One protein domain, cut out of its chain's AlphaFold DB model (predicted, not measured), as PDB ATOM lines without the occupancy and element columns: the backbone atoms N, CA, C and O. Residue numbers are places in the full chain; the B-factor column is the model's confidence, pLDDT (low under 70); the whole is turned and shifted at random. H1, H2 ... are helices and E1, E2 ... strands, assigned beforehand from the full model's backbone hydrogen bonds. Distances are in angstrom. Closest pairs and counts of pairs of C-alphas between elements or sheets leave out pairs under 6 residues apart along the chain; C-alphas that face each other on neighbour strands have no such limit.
ATOM      1  N   ASP A  18      32.121  83.270  46.415       88.12
ATOM      2  CA  ASP A  18      30.823  83.930  46.247       88.12
ATOM      3  C   ASP A  18      29.864  83.603  47.410       88.12
ATOM      4  O   ASP A  18      29.159  84.492  47.884       88.12
ATOM      5  N   ASP A  19      29.901  82.372  47.938       90.50
ATOM      6  CA  ASP A  19      29.092  81.969  49.100       90.50
ATOM      7  C   ASP A  19      29.496  82.740  50.369       90.50
ATOM      8  O   ASP A  19      28.642  83.215  51.119       90.50
ATOM      9  N   LEU A  20      30.802  82.918  50.597       92.44
ATOM     10  CA  LEU A  20      31.323  83.677  51.741       92.44
ATOM     11  C   LEU A  20      30.972  85.165  51.640       92.44
ATOM     12  O   LEU A  20      30.585  85.783  52.632       92.44
ATOM     13  N   PHE A  21      31.052  85.726  50.434       91.12
ATOM     14  CA  PHE A  21      30.624  87.093  50.144       91.12
ATOM     15  C   PHE A  21      29.121  87.279  50.349       91.12
ATOM     16  O   PHE A  21      28.701  88.283  50.927       91.12
ATOM     17  N   ALA A  22      28.306  86.312  49.927       90.81
ATOM     18  CA  ALA A  22      26.868  86.329  50.167       90.81
ATOM     19  C   ALA A  22      26.557  86.292  51.670       90.81
ATOM     20  O   ALA A  22      25.765  87.104  52.150       90.81
ATOM     21  N   LEU A  23      27.219  85.412  52.429       93.69
ATOM     22  CA  LEU A  23      27.065  85.319  53.883       93.69
ATOM     23  C   LEU A  23      27.433  86.636  54.578       93.69
ATOM     24  O   LEU A  23      26.653  87.170  55.369       93.69
ATOM     25  N   ALA A  24      28.596  87.188  54.248       92.81
ATOM     26  CA  ALA A  24      29.063  88.446  54.812       92.81
ATOM     27  C   ALA A  24      28.171  89.632  54.401       92.81
ATOM     28  O   ALA A  24      27.884  90.502  55.221       92.81
ATOM     29  N   GLY A  25      27.641  89.643  53.176       91.44
ATOM     30  CA  GLY A  25      26.664  90.637  52.727       91.44
ATOM     31  C   GLY A  25      25.343  90.567  53.500       91.44
ATOM     32  O   GLY A  25      24.816  91.600  53.926       91.44
ATOM     33  N   LEU A  26      24.817  89.361  53.744       92.44
ATOM     34  CA  LEU A  26      23.622  89.149  54.575       92.44
ATOM     35  C   LEU A  26      23.842  89.629  56.016       92.44
ATOM     36  O   LEU A  26      22.956  90.262  56.591       92.44
ATOM     37  N   TYR A  27      25.029  89.378  56.569       93.12
ATOM     38  CA  TYR A  27      25.433  89.878  57.881       93.12
ATOM     39  C   TYR A  27      25.480  91.409  57.928       93.12
ATOM     40  O   TYR A  27      24.765  92.018  58.723       93.12
ATOM     41  N   LYS A  28      26.248  92.046  57.032       90.38
ATOM     42  CA  LYS A  28      26.430  93.511  57.010       90.38
ATOM     43  C   LYS A  28      25.129  94.273  56.757       90.38
ATOM     44  O   LYS A  28      24.961  95.383  57.247       90.38
ATOM     45  N   SER A  29      24.200  93.682  56.007       90.38
ATOM     46  CA  SER A  29      22.884  94.276  55.740       90.38
ATOM     47  C   SER A  29      21.866  94.078  56.871       90.38
ATOM     48  O   SER A  29      20.739  94.554  56.751       90.38
ATOM     49  N   GLY A  30      22.226  93.385  57.960       91.00
ATOM     50  CA  GLY A  30      21.310  93.092  59.067       91.00
ATOM     51  C   GLY A  30      20.190  92.116  58.694       91.00
ATOM     52  O   GLY A  30      19.180  92.031  59.389       91.00
ATOM     53  N   ASN A  31      20.350  91.372  57.594       92.50
ATOM     54  CA  ASN A  31      19.344  90.437  57.089       92.50
ATOM     55  C   ASN A  31      19.390  89.064  57.781       92.50
ATOM     56  O   ASN A  31      18.547  88.206  57.510       92.50
ATOM     57  N   ILE A  32      20.331  88.861  58.707       91.00
ATOM     58  CA  ILE A  32      20.379  87.701  59.598       91.00
ATOM     59  C   ILE A  32      19.816  88.115  60.963       91.00
ATOM     60  O   ILE A  32      20.476  88.810  61.728       91.00
ATOM     61  N   LYS A  33      18.578  87.701  61.260       84.62
ATOM     62  CA  LYS A  33      17.868  88.103  62.492       84.62
ATOM     63  C   LYS A  33      18.416  87.454  63.761       84.62
ATOM     64  O   LYS A  33      18.462  88.094  64.801       84.62
ATOM     65  N   GLU A  34      18.793  86.182  63.669       90.31
ATOM     66  CA  GLU A  34      19.280  85.378  64.790       90.31
ATOM     67  C   GLU A  34      20.600  84.732  64.372       90.31
ATOM     68  O   GLU A  34      20.612  83.641  63.807       90.31
ATOM     69  N   LEU A  35      21.710  85.442  64.592       88.81
ATOM     70  CA  LEU A  35      23.045  84.996  64.173       88.81
ATOM     71  C   LEU A  35      23.424  83.641  64.776       88.81
ATOM     72  O   LEU A  35      23.984  82.802  64.081       88.81
ATOM     73  N   GLU A  36      23.049  83.415  66.034       86.88
ATOM     74  CA  GLU A  36      23.329  82.182  66.780       86.88
ATOM     75  C   GLU A  36      22.609  80.951  66.200       86.88
ATOM     76  O   GLU A  36      23.090  79.831  66.336       86.88
ATOM     77  N   ASN A  37      21.477  81.158  65.518       86.81
ATOM     78  CA  ASN A  37      20.674  80.094  64.904       86.81
ATOM     79  C   ASN A  37      20.850  80.028  63.381       86.81
ATOM     80  O   ASN A  37      20.203  79.219  62.708       86.81
ATOM     81  N   PHE A  38      21.678  80.904  62.814       92.00
ATOM     82  CA  PHE A  38      21.856  80.981  61.379       92.00
ATOM     83  C   PHE A  38      22.825  79.902  60.896       92.00
ATOM     84  O   PHE A  38      23.956  79.787  61.367       92.00
ATOM     85  N   VAL A  39      22.385  79.153  59.886       91.88
ATOM     86  CA  VAL A  39      23.213  78.179  59.179       91.88
ATOM     87  C   VAL A  39      23.152  78.460  57.685       91.88
ATOM     88  O   VAL A  39      22.073  78.624  57.112       91.88
ATOM     89  N   MET A  40      24.313  78.496  57.035       93.12
ATOM     90  CA  MET A  40      24.398  78.476  55.578       93.12
ATOM     91  C   MET A  40      24.763  77.068  55.138       93.12
ATOM     92  O   MET A  40      25.778  76.532  55.575       93.12
ATOM     93  N   GLY A  41      23.945  76.467  54.277       90.56
ATOM     94  CA  GLY A  41      24.161  75.102  53.817       90.56
ATOM     95  C   GLY A  41      24.455  74.992  52.335       90.56
ATOM     96  O   GLY A  41      23.877  75.717  51.528       90.56
ATOM     97  N   VAL A  42      25.307  74.027  51.989       87.88
ATOM     98  CA  VAL A  42      25.550  73.606  50.607       87.88
ATOM     99  C   VAL A  42      25.452  72.088  50.503       87.88
ATOM    100  O   VAL A  42      25.924  71.353  51.374       87.88
ATOM    101  N   VAL A  43      24.838  71.618  49.419       86.69
ATOM    102  CA  VAL A  43      24.853  70.212  49.009       86.69
ATOM    103  C   VAL A  43      25.610  70.141  47.695       86.69
ATOM    104  O   VAL A  43      25.225  70.772  46.712       86.69
ATOM    105  N   THR A  44      26.715  69.412  47.690       81.69
ATOM    106  CA  THR A  44      27.611  69.320  46.543       81.69
ATOM    107  C   THR A  44      27.104  68.289  45.541       81.69
ATOM    108  O   THR A  44      26.351  67.372  45.876       81.69
ATOM    109  N   ASN A  45      27.597  68.361  44.303       76.44
ATOM    110  CA  ASN A  45      27.275  67.366  43.275       76.44
ATOM    111  C   ASN A  45      27.778  65.944  43.618       76.44
ATOM    112  O   ASN A  45      27.308  64.965  43.048       76.44
ATOM    113  N   SER A  46      28.723  65.812  44.559       76.88
ATOM    114  CA  SER A  46      29.175  64.520  45.096       76.88
ATOM    115  C   SER A  46      28.267  63.967  46.202       76.88
ATOM    116  O   SER A  46      28.612  62.961  46.817       76.88
ATOM    117  N   GLY A  47      27.141  64.627  46.498       82.50
ATOM    118  CA  GLY A  47      26.222  64.265  47.581       82.50
ATOM    119  C   GLY A  47      26.712  64.664  48.976       82.50
ATOM    120  O   GLY A  47      26.048  64.367  49.969       82.50
ATOM    121  N   THR A  48      27.857  65.346  49.068       88.88
ATOM    122  CA  THR A  48      28.424  65.797  50.339       88.88
ATOM    123  C   THR A  48      27.709  67.059  50.796       88.88
ATOM    124  O   THR A  48      27.427  67.943  49.993       88.88
ATOM    125  N   GLN A  49      27.399  67.150  52.084       91.25
ATOM    126  CA  GLN A  49      26.617  68.256  52.625       91.25
ATOM    127  C   GLN A  49      27.413  68.962  53.706       91.25
ATOM    128  O   GLN A  49      28.040  68.305  54.542       91.25
ATOM    129  N   TYR A  50      27.347  70.287  53.708       93.12
ATOM    130  CA  TYR A  50      28.022  71.099  54.704       93.12
ATOM    131  C   TYR A  50      27.125  72.196  55.245       93.12
ATOM    132  O   TYR A  50      26.315  72.755  54.504       93.12
ATOM    133  N   TYR A  51      27.347  72.541  56.511       93.19
ATOM    134  CA  TYR A  51      26.880  73.785  57.107       93.19
ATOM    135  C   TYR A  51      28.060  74.658  57.515       93.19
ATOM    136  O   TYR A  51      29.051  74.175  58.062       93.19
ATOM    137  N   LEU A  52      27.913  75.954  57.276       94.88
ATOM    138  CA  LEU A  52      28.675  77.008  57.918       94.88
ATOM    139  C   LEU A  52      27.827  77.629  59.019       94.88
ATOM    140  O   LEU A  52      26.674  78.003  58.787       94.88
ATOM    141  N   VAL A  53      28.427  77.750  60.197       94.81
ATOM    142  CA  VAL A  53      27.819  78.364  61.380       94.81
ATOM    143  C   VAL A  53      28.711  79.499  61.856       94.81
ATOM    144  O   VAL A  53      29.937  79.363  61.851       94.81
ATOM    145  N   ILE A  54      28.096  80.604  62.271       95.75
ATOM    146  CA  ILE A  54      28.784  81.715  62.931       95.75
ATOM    147  C   ILE A  54      28.931  81.346  64.408       95.75
ATOM    148  O   ILE A  54      27.961  81.358  65.155       95.75
ATOM    149  N   ASP A  55      30.143  80.984  64.816       94.56
ATOM    150  CA  ASP A  55      30.449  80.550  66.185       94.56
ATOM    151  C   ASP A  55      30.961  81.702  67.057       94.56
ATOM    152  O   ASP A  55      30.688  81.762  68.252       94.56
ATOM    153  N   ASN A  56      31.692  82.640  66.452       96.25
ATOM    154  CA  ASN A  56      32.157  83.848  67.119       96.25
ATOM    155  C   ASN A  56      31.758  85.068  66.284       96.25
ATOM    156  O   ASN A  56      32.347  85.331  65.235       96.25
ATOM    157  N   ILE A  57      30.744  85.794  66.761       95.25
ATOM    158  CA  ILE A  57      30.138  86.934  66.058       95.25
ATOM    159  C   ILE A  57      31.138  88.080  65.868       95.25
ATOM    160  O   ILE A  57      31.159  88.686  64.804       95.25
ATOM    161  N   GLU A  58      31.981  88.363  66.863       96.25
ATOM    162  CA  GLU A  58      32.980  89.436  66.783       96.25
ATOM    163  C   GLU A  58      34.016  89.146  65.690       96.25
ATOM    164  O   GLU A  58      34.232  89.955  64.786       96.25
ATOM    165  N   ASN A  59      34.594  87.946  65.717       97.62
ATOM    166  CA  ASN A  59      35.540  87.478  64.709       97.62
ATOM    167  C   ASN A  59      34.909  87.444  63.317       97.62
ATOM    168  O   ASN A  59      35.525  87.886  62.348       97.62
ATOM    169  N   PHE A  60      33.668  86.962  63.217       96.88
ATOM    170  CA  PHE A  60      32.956  86.946  61.950       96.88
ATOM    171  C   PHE A  60      32.639  88.352  61.438       96.88
ATOM    172  O   PHE A  60      32.746  88.580  60.239       96.88
ATOM    173  N   GLY A  61      32.339  89.311  62.315       95.25
ATOM    174  CA  GLY A  61      32.180  90.715  61.943       95.25
ATOM    175  C   GLY A  61      33.449  91.297  61.325       95.25
ATOM    176  O   GLY A  61      33.400  91.813  60.211       95.25
ATOM    177  N   ASN A  62      34.594  91.117  61.988       95.56
ATOM    178  CA  ASN A  62      35.897  91.568  61.484       95.56
ATOM    179  C   ASN A  62      36.262  90.891  60.152       95.56
ATOM    180  O   ASN A  62      36.745  91.530  59.215       95.56
ATOM    181  N   PHE A  63      36.004  89.588  60.048       95.12
ATOM    182  CA  PHE A  63      36.213  88.839  58.816       95.12
ATOM    183  C   PHE A  63      35.302  89.337  57.691       95.12
ATOM    184  O   PHE A  63      35.793  89.618  56.600       95.12
ATOM    185  N   ALA A  64      34.007  89.507  57.953       93.44
ATOM    186  CA  ALA A  64      33.046  90.037  56.996       93.44
ATOM    187  C   ALA A  64      33.451  91.437  56.529       93.44
ATOM    188  O   ALA A  64      33.376  91.710  55.340       93.44
ATOM    189  N   GLU A  65      33.933  92.308  57.415       91.38
ATOM    190  CA  GLU A  65      34.470  93.618  57.032       91.38
ATOM    191  C   GLU A  65      35.675  93.506  56.101       91.38
ATOM    192  O   GLU A  65      35.716  94.216  55.102       91.38
ATOM    193  N   SER A  66      36.593  92.565  56.346       89.81
ATOM    194  CA  SER A  66      37.768  92.344  55.488       89.81
ATOM    195  C   SER A  66      37.431  91.903  54.058       89.81
ATOM    196  O   SER A  66      38.273  92.012  53.165       89.81
ATOM    197  N   LEU A  67      36.212  91.402  53.832       88.62
ATOM    198  CA  LEU A  67      35.742  90.999  52.508       88.62
ATOM    199  C   LEU A  67      35.213  92.171  51.679       88.62
ATOM    200  O   LEU A  67      34.964  91.972  50.498       88.62
ATOM    201  N   PHE A  68      35.025  93.366  52.249       82.75
ATOM    202  CA  PHE A  68      34.481  94.519  51.529       82.75
ATOM    203  C   PHE A  68      35.357  95.756  51.696       82.75
ATOM    204  O   PHE A  68      35.736  96.115  52.807       82.75
ATOM    205  N   ASP A  69      35.561  96.491  50.606       74.94
ATOM    206  CA  ASP A  69      35.989  97.885  50.690       74.94
ATOM    207  C   ASP A  69      34.755  98.771  50.939       74.94
ATOM    208  O   ASP A  69      33.930  99.023  50.052       74.94
ATOM    209  N   GLY A  70      34.540  99.150  52.200       69.56
ATOM    210  CA  GLY A  70      33.338  99.865  52.632       69.56
ATOM    211  C   GLY A  70      32.065  99.007  52.559       69.56
ATOM    212  O   GLY A  70      31.986  97.935  53.161       69.56
ATOM    213  N   ASN A  71      31.032  99.502  51.867       65.88
ATOM    214  CA  ASN A  71      29.711  98.853  51.747       65.88
ATOM    215  C   ASN A  71      29.384  98.384  50.320       65.88
ATOM    216  O   ASN A  71      28.248  97.998  50.043       65.88
ATOM    217  N   THR A  72      30.344  98.456  49.400       66.81
ATOM    218  CA  THR A  72      30.112  98.203  47.975       66.81
ATOM    219  C   THR A  72      30.703  96.876  47.521       66.81
ATOM    220  O   THR A  72      31.787  96.479  47.939       66.81
ATOM    221  N   PHE A  73      29.971  96.195  46.640       67.75
ATOM    222  CA  PHE A  73      30.452  95.022  45.921       67.75
ATOM    223  C   PHE A  73      31.311  95.475  44.740       67.75
ATOM    224  O   PHE A  73      30.795  96.080  43.800       67.75
ATOM    225  N   ASP A  74      32.605  95.170  44.787       78.25
ATOM    226  CA  ASP A  74      33.528  95.366  43.672       78.25
ATOM    227  C   ASP A  74      33.860  94.008  43.029       78.25
ATOM    228  O   ASP A  74      34.389  93.096  43.674       78.25
ATOM    229  N   ASN A  75      33.530  93.865  41.744       80.00
ATOM    230  CA  ASN A  75      33.808  92.650  40.979       80.00
ATOM    231  C   ASN A  75      35.312  92.365  40.875       80.00
ATOM    232  O   ASN A  75      35.706  91.195  40.854       80.00
ATOM    233  N   ASP A  76      36.155  93.396  40.838       83.56
ATOM    234  CA  ASP A  76      37.607  93.227  40.771       83.56
ATOM    235  C   ASP A  76      38.141  92.649  42.082       83.56
ATOM    236  O   ASP A  76      38.961  91.725  42.072       83.56
ATOM    237  N   MET A  77      37.591  93.093  43.212       81.94
ATOM    238  CA  MET A  77      37.904  92.547  44.530       81.94
ATOM    239  C   MET A  77      37.451  91.085  44.664       81.94
ATOM    240  O   MET A  77      38.233  90.251  45.120       81.94
ATOM    241  N   ILE A  78      36.243  90.725  44.207       83.19
ATOM    242  CA  ILE A  78      35.787  89.320  44.206       83.19
ATOM    243  C   ILE A  78      36.715  88.453  43.351       83.19
ATOM    244  O   ILE A  78      37.098  87.356  43.759       83.19
ATOM    245  N   ASN A  79      37.117  88.932  42.173       87.06
ATOM    246  CA  ASN A  79      38.039  88.204  41.303       87.06
ATOM    247  C   ASN A  79      39.430  88.057  41.936       87.06
ATOM    248  O   ASN A  79      40.040  86.984  41.853       87.06
ATOM    249  N   ALA A  80      39.929  89.091  42.615       86.31
ATOM    250  CA  ALA A  80      41.153  89.010  43.408       86.31
ATOM    251  C   ALA A  80      41.019  87.973  44.534       86.31
ATOM    252  O   ALA A  80      41.915  87.144  44.720       86.31
ATOM    253  N   TYR A  81      39.870  87.937  45.212       87.00
ATOM    254  CA  TYR A  81      39.591  86.972  46.272       87.00
ATOM    255  C   TYR A  81      39.512  85.540  45.746       87.00
ATOM    256  O   TYR A  81      40.125  84.638  46.315       87.00
ATOM    257  N   LYS A  82      38.841  85.317  44.611       89.00
ATOM    258  CA  LYS A  82      38.806  84.022  43.911       89.00
ATOM    259  C   LYS A  82      40.209  83.536  43.571       89.00
ATOM    260  O   LYS A  82      40.544  82.377  43.817       89.00
ATOM    261  N   ASN A  83      41.060  84.434  43.075       88.50
ATOM    262  CA  ASN A  83      42.458  84.125  42.803       88.50
ATOM    263  C   ASN A  83      43.239  83.777  44.076       88.50
ATOM    264  O   ASN A  83      44.008  82.820  44.056       88.50
ATOM    265  N   MET A  84      43.046  84.508  45.177       89.19
ATOM    266  CA  MET A  84      43.675  84.202  46.468       89.19
ATOM    267  C   MET A  84      43.223  82.837  47.000       89.19
ATOM    268  O   MET A  84      44.053  82.022  47.398       89.19
ATOM    269  N   TYR A  85      41.923  82.559  46.961       88.88
ATOM    270  CA  TYR A  85      41.321  81.310  47.424       88.88
ATOM    271  C   TYR A  85      41.922  80.089  46.709       88.88
ATOM    272  O   TYR A  85      42.318  79.109  47.344       88.88
ATOM    273  N   VAL A  86      42.113  80.193  45.391       90.88
ATOM    274  CA  VAL A  86      42.744  79.144  44.577       90.88
ATOM    275  C   VAL A  86      44.265  79.107  44.743       90.88
ATOM    276  O   VAL A  86      44.839  78.030  44.852       90.88
ATOM    277  N   LYS A  87      44.964  80.246  44.736       90.25
ATOM    278  CA  LYS A  87      46.440  80.263  44.689       90.25
ATOM    279  C   LYS A  87      47.092  80.123  46.062       90.25
ATOM    280  O   LYS A  87      48.081  79.403  46.185       90.25
ATOM    281  N   ALA A  88      46.567  80.809  47.074       89.44
ATOM    282  CA  ALA A  88      47.127  80.810  48.424       89.44
ATOM    283  C   ALA A  88      46.608  79.624  49.242       89.44
ATOM    284  O   ALA A  88      47.397  78.888  49.832       89.44
ATOM    285  N   TYR A  89      45.291  79.400  49.221       90.50
ATOM    286  CA  TYR A  89      44.657  78.353  50.025       90.50
ATOM    287  C   TYR A  89      44.508  77.023  49.286       90.50
ATOM    288  O   TYR A  89      44.287  76.005  49.931       90.50
ATOM    289  N   LYS A  90      44.733  77.014  47.963       92.06
ATOM    290  CA  LYS A  90      44.703  75.829  47.088       92.06
ATOM    291  C   LYS A  90      43.323  75.202  46.916       92.06
ATOM    292  O   LYS A  90      43.249  74.114  46.349       92.06
ATOM    293  N   ILE A  91      42.253  75.881  47.340       90.50
ATOM    294  CA  ILE A  91      40.889  75.338  47.339       90.50
ATOM    295  C   ILE A  91      40.339  75.424  45.918       90.50
ATOM    296  O   ILE A  91      40.190  76.512  45.361       90.50
ATOM    297  N   THR A  92      40.053  74.272  45.313       87.00
ATOM    298  CA  THR A  92      39.602  74.181  43.918       87.00
ATOM    299  C   THR A  92      38.501  73.144  43.756       87.00
ATOM    300  O   THR A  92      38.343  72.231  44.563       87.00
ATOM    301  N   THR A  93      37.758  73.230  42.656       81.31
ATOM    302  CA  THR A  93      36.764  72.214  42.285       81.31
ATOM    303  C   THR A  93      37.376  70.886  41.847       81.31
ATOM    304  O   THR A  93      36.656  69.909  41.714       81.31
ATOM    305  N   THR A  94      38.683  70.813  41.603       83.31
ATOM    306  CA  THR A  94      39.338  69.585  41.126       83.31
ATOM    307  C   THR A  94      40.011  68.790  42.243       83.31
ATOM    308  O   THR A  94      40.423  67.652  42.022       83.31
ATOM    309  N   ASN A  95      40.118  69.365  43.441       87.69
ATOM    310  CA  ASN A  95      40.650  68.686  44.617       87.69
ATOM    311  C   ASN A  95      39.717  67.572  45.111       87.69
ATOM    312  O   ASN A  95      38.499  67.616  44.929       87.69
ATOM    313  N   SER A  96      40.287  66.601  45.831       89.56
ATOM    314  CA  SER A  96      39.482  65.665  46.615       89.56
ATOM    315  C   SER A  96      38.710  66.396  47.718       89.56
ATOM    316  O   SER A  96      39.150  67.430  48.228       89.56
ATOM    317  N   VAL A  97      37.592  65.803  48.143       89.00
ATOM    318  CA  VAL A  97      36.771  66.301  49.257       89.00
ATOM    319  C   VAL A  97      37.624  66.560  50.503       89.00
ATOM    320  O   VAL A  97      37.637  67.675  51.014       89.00
ATOM    321  N   SER A  98      38.420  65.573  50.923       91.12
ATOM    322  CA  SER A  98      39.289  65.684  52.102       91.12
ATOM    323  C   SER A  98      40.354  66.778  51.977       91.12
ATOM    324  O   SER A  98      40.700  67.430  52.963       91.12
ATOM    325  N   SER A  99      40.871  67.013  50.768       92.44
ATOM    326  CA  SER A  99      41.849  68.071  50.511       92.44
ATOM    327  C   SER A  99      41.215  69.458  50.649       92.44
ATOM    328  O   SER A  99      41.793  70.331  51.298       92.44
ATOM    329  N   ASN A 100      40.003  69.648  50.118       92.00
ATOM    330  CA  ASN A 100      39.266  70.902  50.278       92.00
ATOM    331  C   ASN A 100      38.834  71.144  51.725       92.00
ATOM    332  O   ASN A 100      39.030  72.250  52.214       92.00
ATOM    333  N   GLU A 101      38.338  70.130  52.439       94.50
ATOM    334  CA  GLU A 101      38.025  70.238  53.873       94.50
ATOM    335  C   GLU A 101      39.254  70.711  54.664       94.50
ATOM    336  O   GLU A 101      39.194  71.670  55.433       94.50
ATOM    337  N   ASN A 102      40.407  70.082  54.419       95.62
ATOM    338  CA  ASN A 102      41.672  70.426  55.057       95.62
ATOM    339  C   ASN A 102      42.084  71.882  54.809       95.62
ATOM    340  O   ASN A 102      42.457  72.590  55.743       95.62
ATOM    341  N   GLN A 103      42.057  72.307  53.549       95.31
ATOM    342  CA  GLN A 103      42.486  73.641  53.141       95.31
ATOM    343  C   GLN A 103      41.505  74.725  53.577       95.31
ATOM    344  O   GLN A 103      41.926  75.804  53.986       95.31
ATOM    345  N   PHE A 104      40.210  74.430  53.551       95.38
ATOM    346  CA  PHE A 104      39.192  75.363  53.995       95.38
ATOM    347  C   PHE A 104      39.241  75.590  55.501       95.38
ATOM    348  O   PHE A 104      39.175  76.732  55.937       95.38
ATOM    349  N   LEU A 105      39.456  74.549  56.309       96.44
ATOM    350  CA  LEU A 105      39.669  74.733  57.748       96.44
ATOM    351  C   LEU A 105      40.901  75.602  58.040       96.44
ATOM    352  O   LEU A 105      40.857  76.454  58.927       96.44
ATOM    353  N   ASN A 106      41.978  75.446  57.261       95.19
ATOM    354  CA  ASN A 106      43.136  76.335  57.365       95.19
ATOM    355  C   ASN A 106      42.769  77.774  56.996       95.19
ATOM    356  O   ASN A 106      43.152  78.696  57.708       95.19
ATOM    357  N   TYR A 107      42.009  77.965  55.919       95.25
ATOM    358  CA  TYR A 107      41.509  79.270  55.508       95.25
ATOM    359  C   TYR A 107      40.672  79.935  56.614       95.25
ATOM    360  O   TYR A 107      40.973  81.063  57.007       95.25
ATOM    361  N   LEU A 108      39.691  79.228  57.180       95.69
ATOM    362  CA  LEU A 108      38.838  79.751  58.249       95.69
ATOM    363  C   LEU A 108      39.644  80.152  59.489       95.69
ATOM    364  O   LEU A 108      39.371  81.195  60.085       95.69
ATOM    365  N   SER A 109      40.636  79.340  59.864       95.06
ATOM    366  CA  SER A 109      41.494  79.599  61.022       95.06
ATOM    367  C   SER A 109      42.464  80.758  60.784       95.06
ATOM    368  O   SER A 109      42.577  81.629  61.641       95.06
ATOM    369  N   GLN A 110      43.142  80.802  59.635       94.38
ATOM    370  CA  GLN A 110      44.140  81.836  59.330       94.38
ATOM    371  C   GLN A 110      43.520  83.225  59.189       94.38
ATOM    372  O   GLN A 110      44.153  84.212  59.547       94.38
ATOM    373  N   ASN A 111      42.274  83.299  58.720       94.44
ATOM    374  CA  ASN A 111      41.539  84.559  58.611       94.44
ATOM    375  C   ASN A 111      40.749  84.901  59.880       94.44
ATOM    376  O   ASN A 111      39.984  85.857  59.862       94.44
ATOM    377  N   SER A 112      40.897  84.123  60.965       96.56
ATOM    378  CA  SER A 112      40.114  84.285  62.201       96.56
ATOM    379  C   SER A 112      38.624  84.483  61.911       96.56
ATOM    380  O   SER A 112      37.987  85.372  62.456       96.56
ATOM    381  N   SER A 113      38.073  83.662  61.012       97.00
ATOM    382  CA  SER A 113      36.784  83.935  60.359       97.00
ATOM    383  C   SER A 113      35.569  83.949  61.285       97.00
ATOM    384  O   SER A 113      34.499  84.369  60.868       97.00
ATOM    385  N   GLY A 114      35.681  83.407  62.501       96.44
ATOM    386  CA  GLY A 114      34.536  83.182  63.387       96.44
ATOM    387  C   GLY A 114      33.544  82.125  62.882       96.44
ATOM    388  O   GLY A 114      32.509  81.921  63.513       96.44
ATOM    389  N   LEU A 115      33.857  81.437  61.778       96.94
ATOM    390  CA  LEU A 115      33.024  80.400  61.180       96.94
ATOM    391  C   LEU A 115      33.491  78.997  61.579       96.94
ATOM    392  O   LEU A 115      34.689  78.727  61.696       96.94
ATOM    393  N   LYS A 116      32.532  78.077  61.698       96.19
ATOM    394  CA  LYS A 116      32.762  76.635  61.841       96.19
ATOM    395  C   LYS A 116      32.125  75.864  60.694       96.19
ATOM    396  O   LYS A 116      31.042  76.216  60.231       96.19
ATOM    397  N   LEU A 117      32.801  74.797  60.269       96.31
ATOM    398  CA  LEU A 117      32.341  73.898  59.218       96.31
ATOM    399  C   LEU A 117      31.805  72.602  59.828       96.31
ATOM    400  O   LEU A 117      32.537  71.875  60.494       96.31
ATOM    401  N   PHE A 118      30.554  72.281  59.528       95.19
ATOM    402  CA  PHE A 118      29.940  71.003  59.860       95.19
ATOM    403  C   PHE A 118      29.734  70.188  58.595       95.19
ATOM    404  O   PHE A 118      29.410  70.739  57.543       95.19
ATOM    405  N   LYS A 119      29.878  68.873  58.711       94.31
ATOM    406  CA  LYS A 119      29.631  67.912  57.640       94.31
ATOM    407  C   LYS A 119      28.451  67.021  57.996       94.31
ATOM    408  O   LYS A 119      28.399  66.477  59.099       94.31
ATOM    409  N   GLY A 120      27.526  66.881  57.056       92.69
ATOM    410  CA  GLY A 120      26.378  65.989  57.179       92.69
ATOM    411  C   GLY A 120      26.752  64.539  56.876       92.69
ATOM    412  O   GLY A 120      27.608  64.266  56.030       92.69
ATOM    413  N   SER A 121      26.086  63.601  57.547       89.88
ATOM    414  CA  SER A 121      26.064  62.193  57.148       89.88
ATOM    415  C   SER A 121      25.338  62.007  55.813       89.88
ATOM    416  O   SER A 121      24.557  62.858  55.398       89.88
ATOM    417  N   ASP A 122      25.502  60.852  55.165       85.38
ATOM    418  CA  ASP A 122      24.900  60.574  53.845       85.38
ATOM    419  C   ASP A 122      23.373  60.788  53.787       85.38
ATOM    420  O   ASP A 122      22.814  61.086  52.737       85.38
ATOM    421  N   ASN A 123      22.685  60.667  54.925       82.94
ATOM    422  CA  ASN A 123      21.239  60.854  55.068       82.94
ATOM    423  C   ASN A 123      20.830  62.193  55.715       82.94
ATOM    424  O   ASN A 123      19.665  62.347  56.082       82.94
ATOM    425  N   MET A 124      21.770  63.122  55.904       82.06
ATOM    426  CA  MET A 124      21.592  64.431  56.550       82.06
ATOM    427  C   MET A 124      21.070  64.388  58.001       82.06
ATOM    428  O   MET A 124      20.623  65.406  58.528       82.06
ATOM    429  N   LYS A 125      21.076  63.216  58.654       85.31
ATOM    430  CA  LYS A 125      20.513  63.049  60.007       85.31
ATOM    431  C   LYS A 125      21.483  63.428  61.114       85.31
ATOM    432  O   LYS A 125      21.035  63.831  62.180       85.31
ATOM    433  N   ASN A 126      22.779  63.284  60.861       89.62
ATOM    434  CA  ASN A 126      23.829  63.580  61.821       89.62
ATOM    435  C   ASN A 126      24.764  64.627  61.226       89.62
ATOM    436  O   ASN A 126      25.081  64.576  60.037       89.62
ATOM    437  N   TRP A 127      25.218  65.544  62.071       92.31
ATOM    438  CA  TRP A 127      26.146  66.600  61.701       92.31
ATOM    439  C   TRP A 127      27.354  66.528  62.617       92.31
ATOM    440  O   TRP A 127      27.210  66.438  63.835       92.31
ATOM    441  N   GLN A 128      28.539  66.544  62.020       95.44
ATOM    442  CA  GLN A 128      29.800  66.504  62.745       95.44
ATOM    443  C   GLN A 128      30.562  67.789  62.483       95.44
ATOM    444  O   GLN A 128      30.726  68.201  61.332       95.44
ATOM    445  N   LEU A 129      31.041  68.413  63.549       95.94
ATOM    446  CA  LEU A 129      31.961  69.532  63.459       95.94
ATOM    447  C   LEU A 129      33.292  69.026  62.900       95.94
ATOM    448  O   LEU A 129      33.852  68.060  63.416       95.94
ATOM    449  N   LEU A 130      33.800  69.667  61.853       96.81
ATOM    450  CA  LEU A 130      35.138  69.394  61.351       96.81
ATOM    451  C   LEU A 130      36.133  70.341  62.022       96.81
ATOM    452  O   LEU A 130      36.017  71.561  61.919       96.81
ATOM    453  N   GLU A 131      37.133  69.771  62.687       95.56
ATOM    454  CA  GLU A 131      38.195  70.505  63.376       95.56
ATOM    455  C   GLU A 131      39.574  69.958  63.000       95.56
ATOM    456  O   GLU A 131      39.715  68.878  62.420       95.56
ATOM    457  N   LYS A 132      40.613  70.729  63.324       94.12
ATOM    458  CA  LYS A 132      42.002  70.291  63.230       94.12
ATOM    459  C   LYS A 132      42.470  69.728  64.564       94.12
ATOM    460  O   LYS A 132      42.336  70.390  65.591       94.12
ATOM    461  N   ASP A 133      43.064  68.539  64.547       92.94
ATOM    462  CA  ASP A 133      43.806  68.037  65.702       92.94
ATOM    463  C   ASP A 133      45.140  68.796  65.881       92.94
ATOM    464  O   ASP A 133      45.539  69.630  65.064       92.94
ATOM    465  N   LYS A 134      45.873  68.476  66.953       91.12
ATOM    466  CA  LYS A 134      47.187  69.083  67.245       91.12
ATOM    467  C   LYS A 134      48.252  68.805  66.175       91.12
ATOM    468  O   LYS A 134      49.260  69.501  66.141       91.12
ATOM    469  N   ASN A 135      48.041  67.798  65.331       91.69
ATOM    470  CA  ASN A 135      48.933  67.411  64.242       91.69
ATOM    471  C   ASN A 135      48.498  68.015  62.894       91.69
ATOM    472  O   ASN A 135      49.142  67.770  61.877       91.69
ATOM    473  N   GLY A 136      47.411  68.795  62.866       89.75
ATOM    474  CA  GLY A 136      46.861  69.390  61.654       89.75
ATOM    475  C   GLY A 136      46.001  68.444  60.812       89.75
ATOM    476  O   GLY A 136      45.647  68.805  59.687       89.75
ATOM    477  N   ASN A 137      45.617  67.271  61.321       93.44
ATOM    478  CA  ASN A 137      44.673  66.378  60.646       93.44
ATOM    479  C   ASN A 137      43.240  66.874  60.828       93.44
ATOM    480  O   ASN A 137      42.896  67.405  61.881       93.44
ATOM    481  N   VAL A 138      42.396  66.680  59.812       96.00
ATOM    482  CA  VAL A 138      40.956  66.932  59.944       96.00
ATOM    483  C   VAL A 138      40.327  65.782  60.720       96.00
ATOM    484  O   VAL A 138      40.442  64.630  60.303       96.00
ATOM    485  N   ILE A 139      39.661  66.098  61.824       94.75
ATOM    486  CA  ILE A 139      38.924  65.138  62.642       94.75
ATOM    487  C   ILE A 139      37.452  65.558  62.743       94.75
ATOM    488  O   ILE A 139      37.167  66.741  62.947       94.75
ATOM    489  N   PRO A 140      36.505  64.617  62.586       94.00
ATOM    490  CA  PRO A 140      35.114  64.870  62.906       94.00
ATOM    491  C   PRO A 140      34.914  64.822  64.424       94.00
ATOM    492  O   PRO A 140      35.478  63.971  65.116       94.00
ATOM    493  N   LYS A 141      34.077  65.718  64.931       93.12
ATOM    494  CA  LYS A 141      33.643  65.765  66.322       93.12
ATOM    495  C   LYS A 141      32.124  65.813  66.354       93.12
ATOM    496  O   LYS A 141      31.517  66.699  65.754       93.12
ATOM    497  N   ASP A 142      31.522  64.860  67.051       83.31
ATOM    498  CA  ASP A 142      30.076  64.854  67.242       83.31
ATOM    499  C   ASP A 142      29.651  66.083  68.054       83.31
ATOM    500  O   ASP A 142      30.332  66.494  69.002       83.31
ATOM    501  N   CYS A 143      28.525  66.683  67.667       67.00
ATOM    502  CA  CYS A 143      27.852  67.653  68.517       67.00
ATOM    503  C   CYS A 143      27.330  66.923  69.767       67.00
ATOM    504  O   CYS A 143      26.655  65.905  69.597       67.00
TER     505      CYS A 143
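AT A GLANCE: This is residues 18 to 143 of the 144 residues of an uncharacterized protein of Chryseobacterium sp. SNU WT5 (UniProt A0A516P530). A strongly twisted wall of five strands is covered on one face by helices: H4 packs slantwise over the part made by E3, E4 and E5, and residues 19 to 23 of H1 pack on E1 and E2. H2 packs on H1 and only grazes the sheet, while H3 lies farther out, off the sheet and touching no other helix. The printed part has 126 residues, with four named helices and five named strands in the order H1 E1 E2 H2 H3 H4 E3 E4 E5; the class is mixed, helices and strands. The sheet's order is E1 E2 E3 E4 E5, antiparallel throughout. The whole is compact and rounded, with a radius of gyration of the C-alphas of 14.7 A and spans of 38 by 34 by 31 A.

IN THESE COORDINATES: The strands are E1, residues 39 to 43; E2, residues 49 to 54, 17.1 A long from first to last C-alpha; E3, residues 115 to 120, and E4, residues 127 to 132, each 16.4 A; and E5, residues 138 to 142. H1 is residues 18 to 28, from C-alpha 18 at (30.823, 83.930, 46.247), and H2 is residues 57 to 66. H3, residues 75 to 87, measures 18.1 A, and H4, residues 97 to 110, 19.9 A. E5 ends with C-alpha 142 at (30.076, 64.854, 67.242).

HOW THE PARTS SIT: E1 and E2 form a hairpin, with N 40 and O 52 at 3.0 A. E2 and E3 are antiparallel at 154 degrees, with N 118 and O 51 at 2.8 A. E3, E4 and E5 make a meander, each strand the antiparallel neighbour of the one before; N 119 and O 128 are at 2.8 A, N 129 and O 141 at 2.8 A. H4 is on the sheet at a height of 8.0 A, over E4 and slantwise to it at 54 degrees on the local plane; the closest C-alphas of H4 and E4 are those of Leu 105 and Glu 131, 7.2 A. H1 is on the same face as H4; its closest C-alpha to E1 is that of Leu 23, 7.5 A from Met 40. H1 touches H2 at a steep tilt of 64 degrees, opposite ways, the C-alphas of Ala 24 and Ala 64 being closest at 4.8 A. H3 is close to H1 but not clearly touching, with the C-alphas of Asp 18 and Ile 78 closest at 7.6 A. In H1, H2, H3 and H4 every O i to N i+4 pair is within hydrogen-bond range.

THE WHOLE: The two C-alphas farthest apart are those of Gly 70 and Asn 123, 40.9 A. The printed part has no cut, and none of its links is long. Its mean pLDDT is 89.8, and residues 70 to 73 and 143 are under 70.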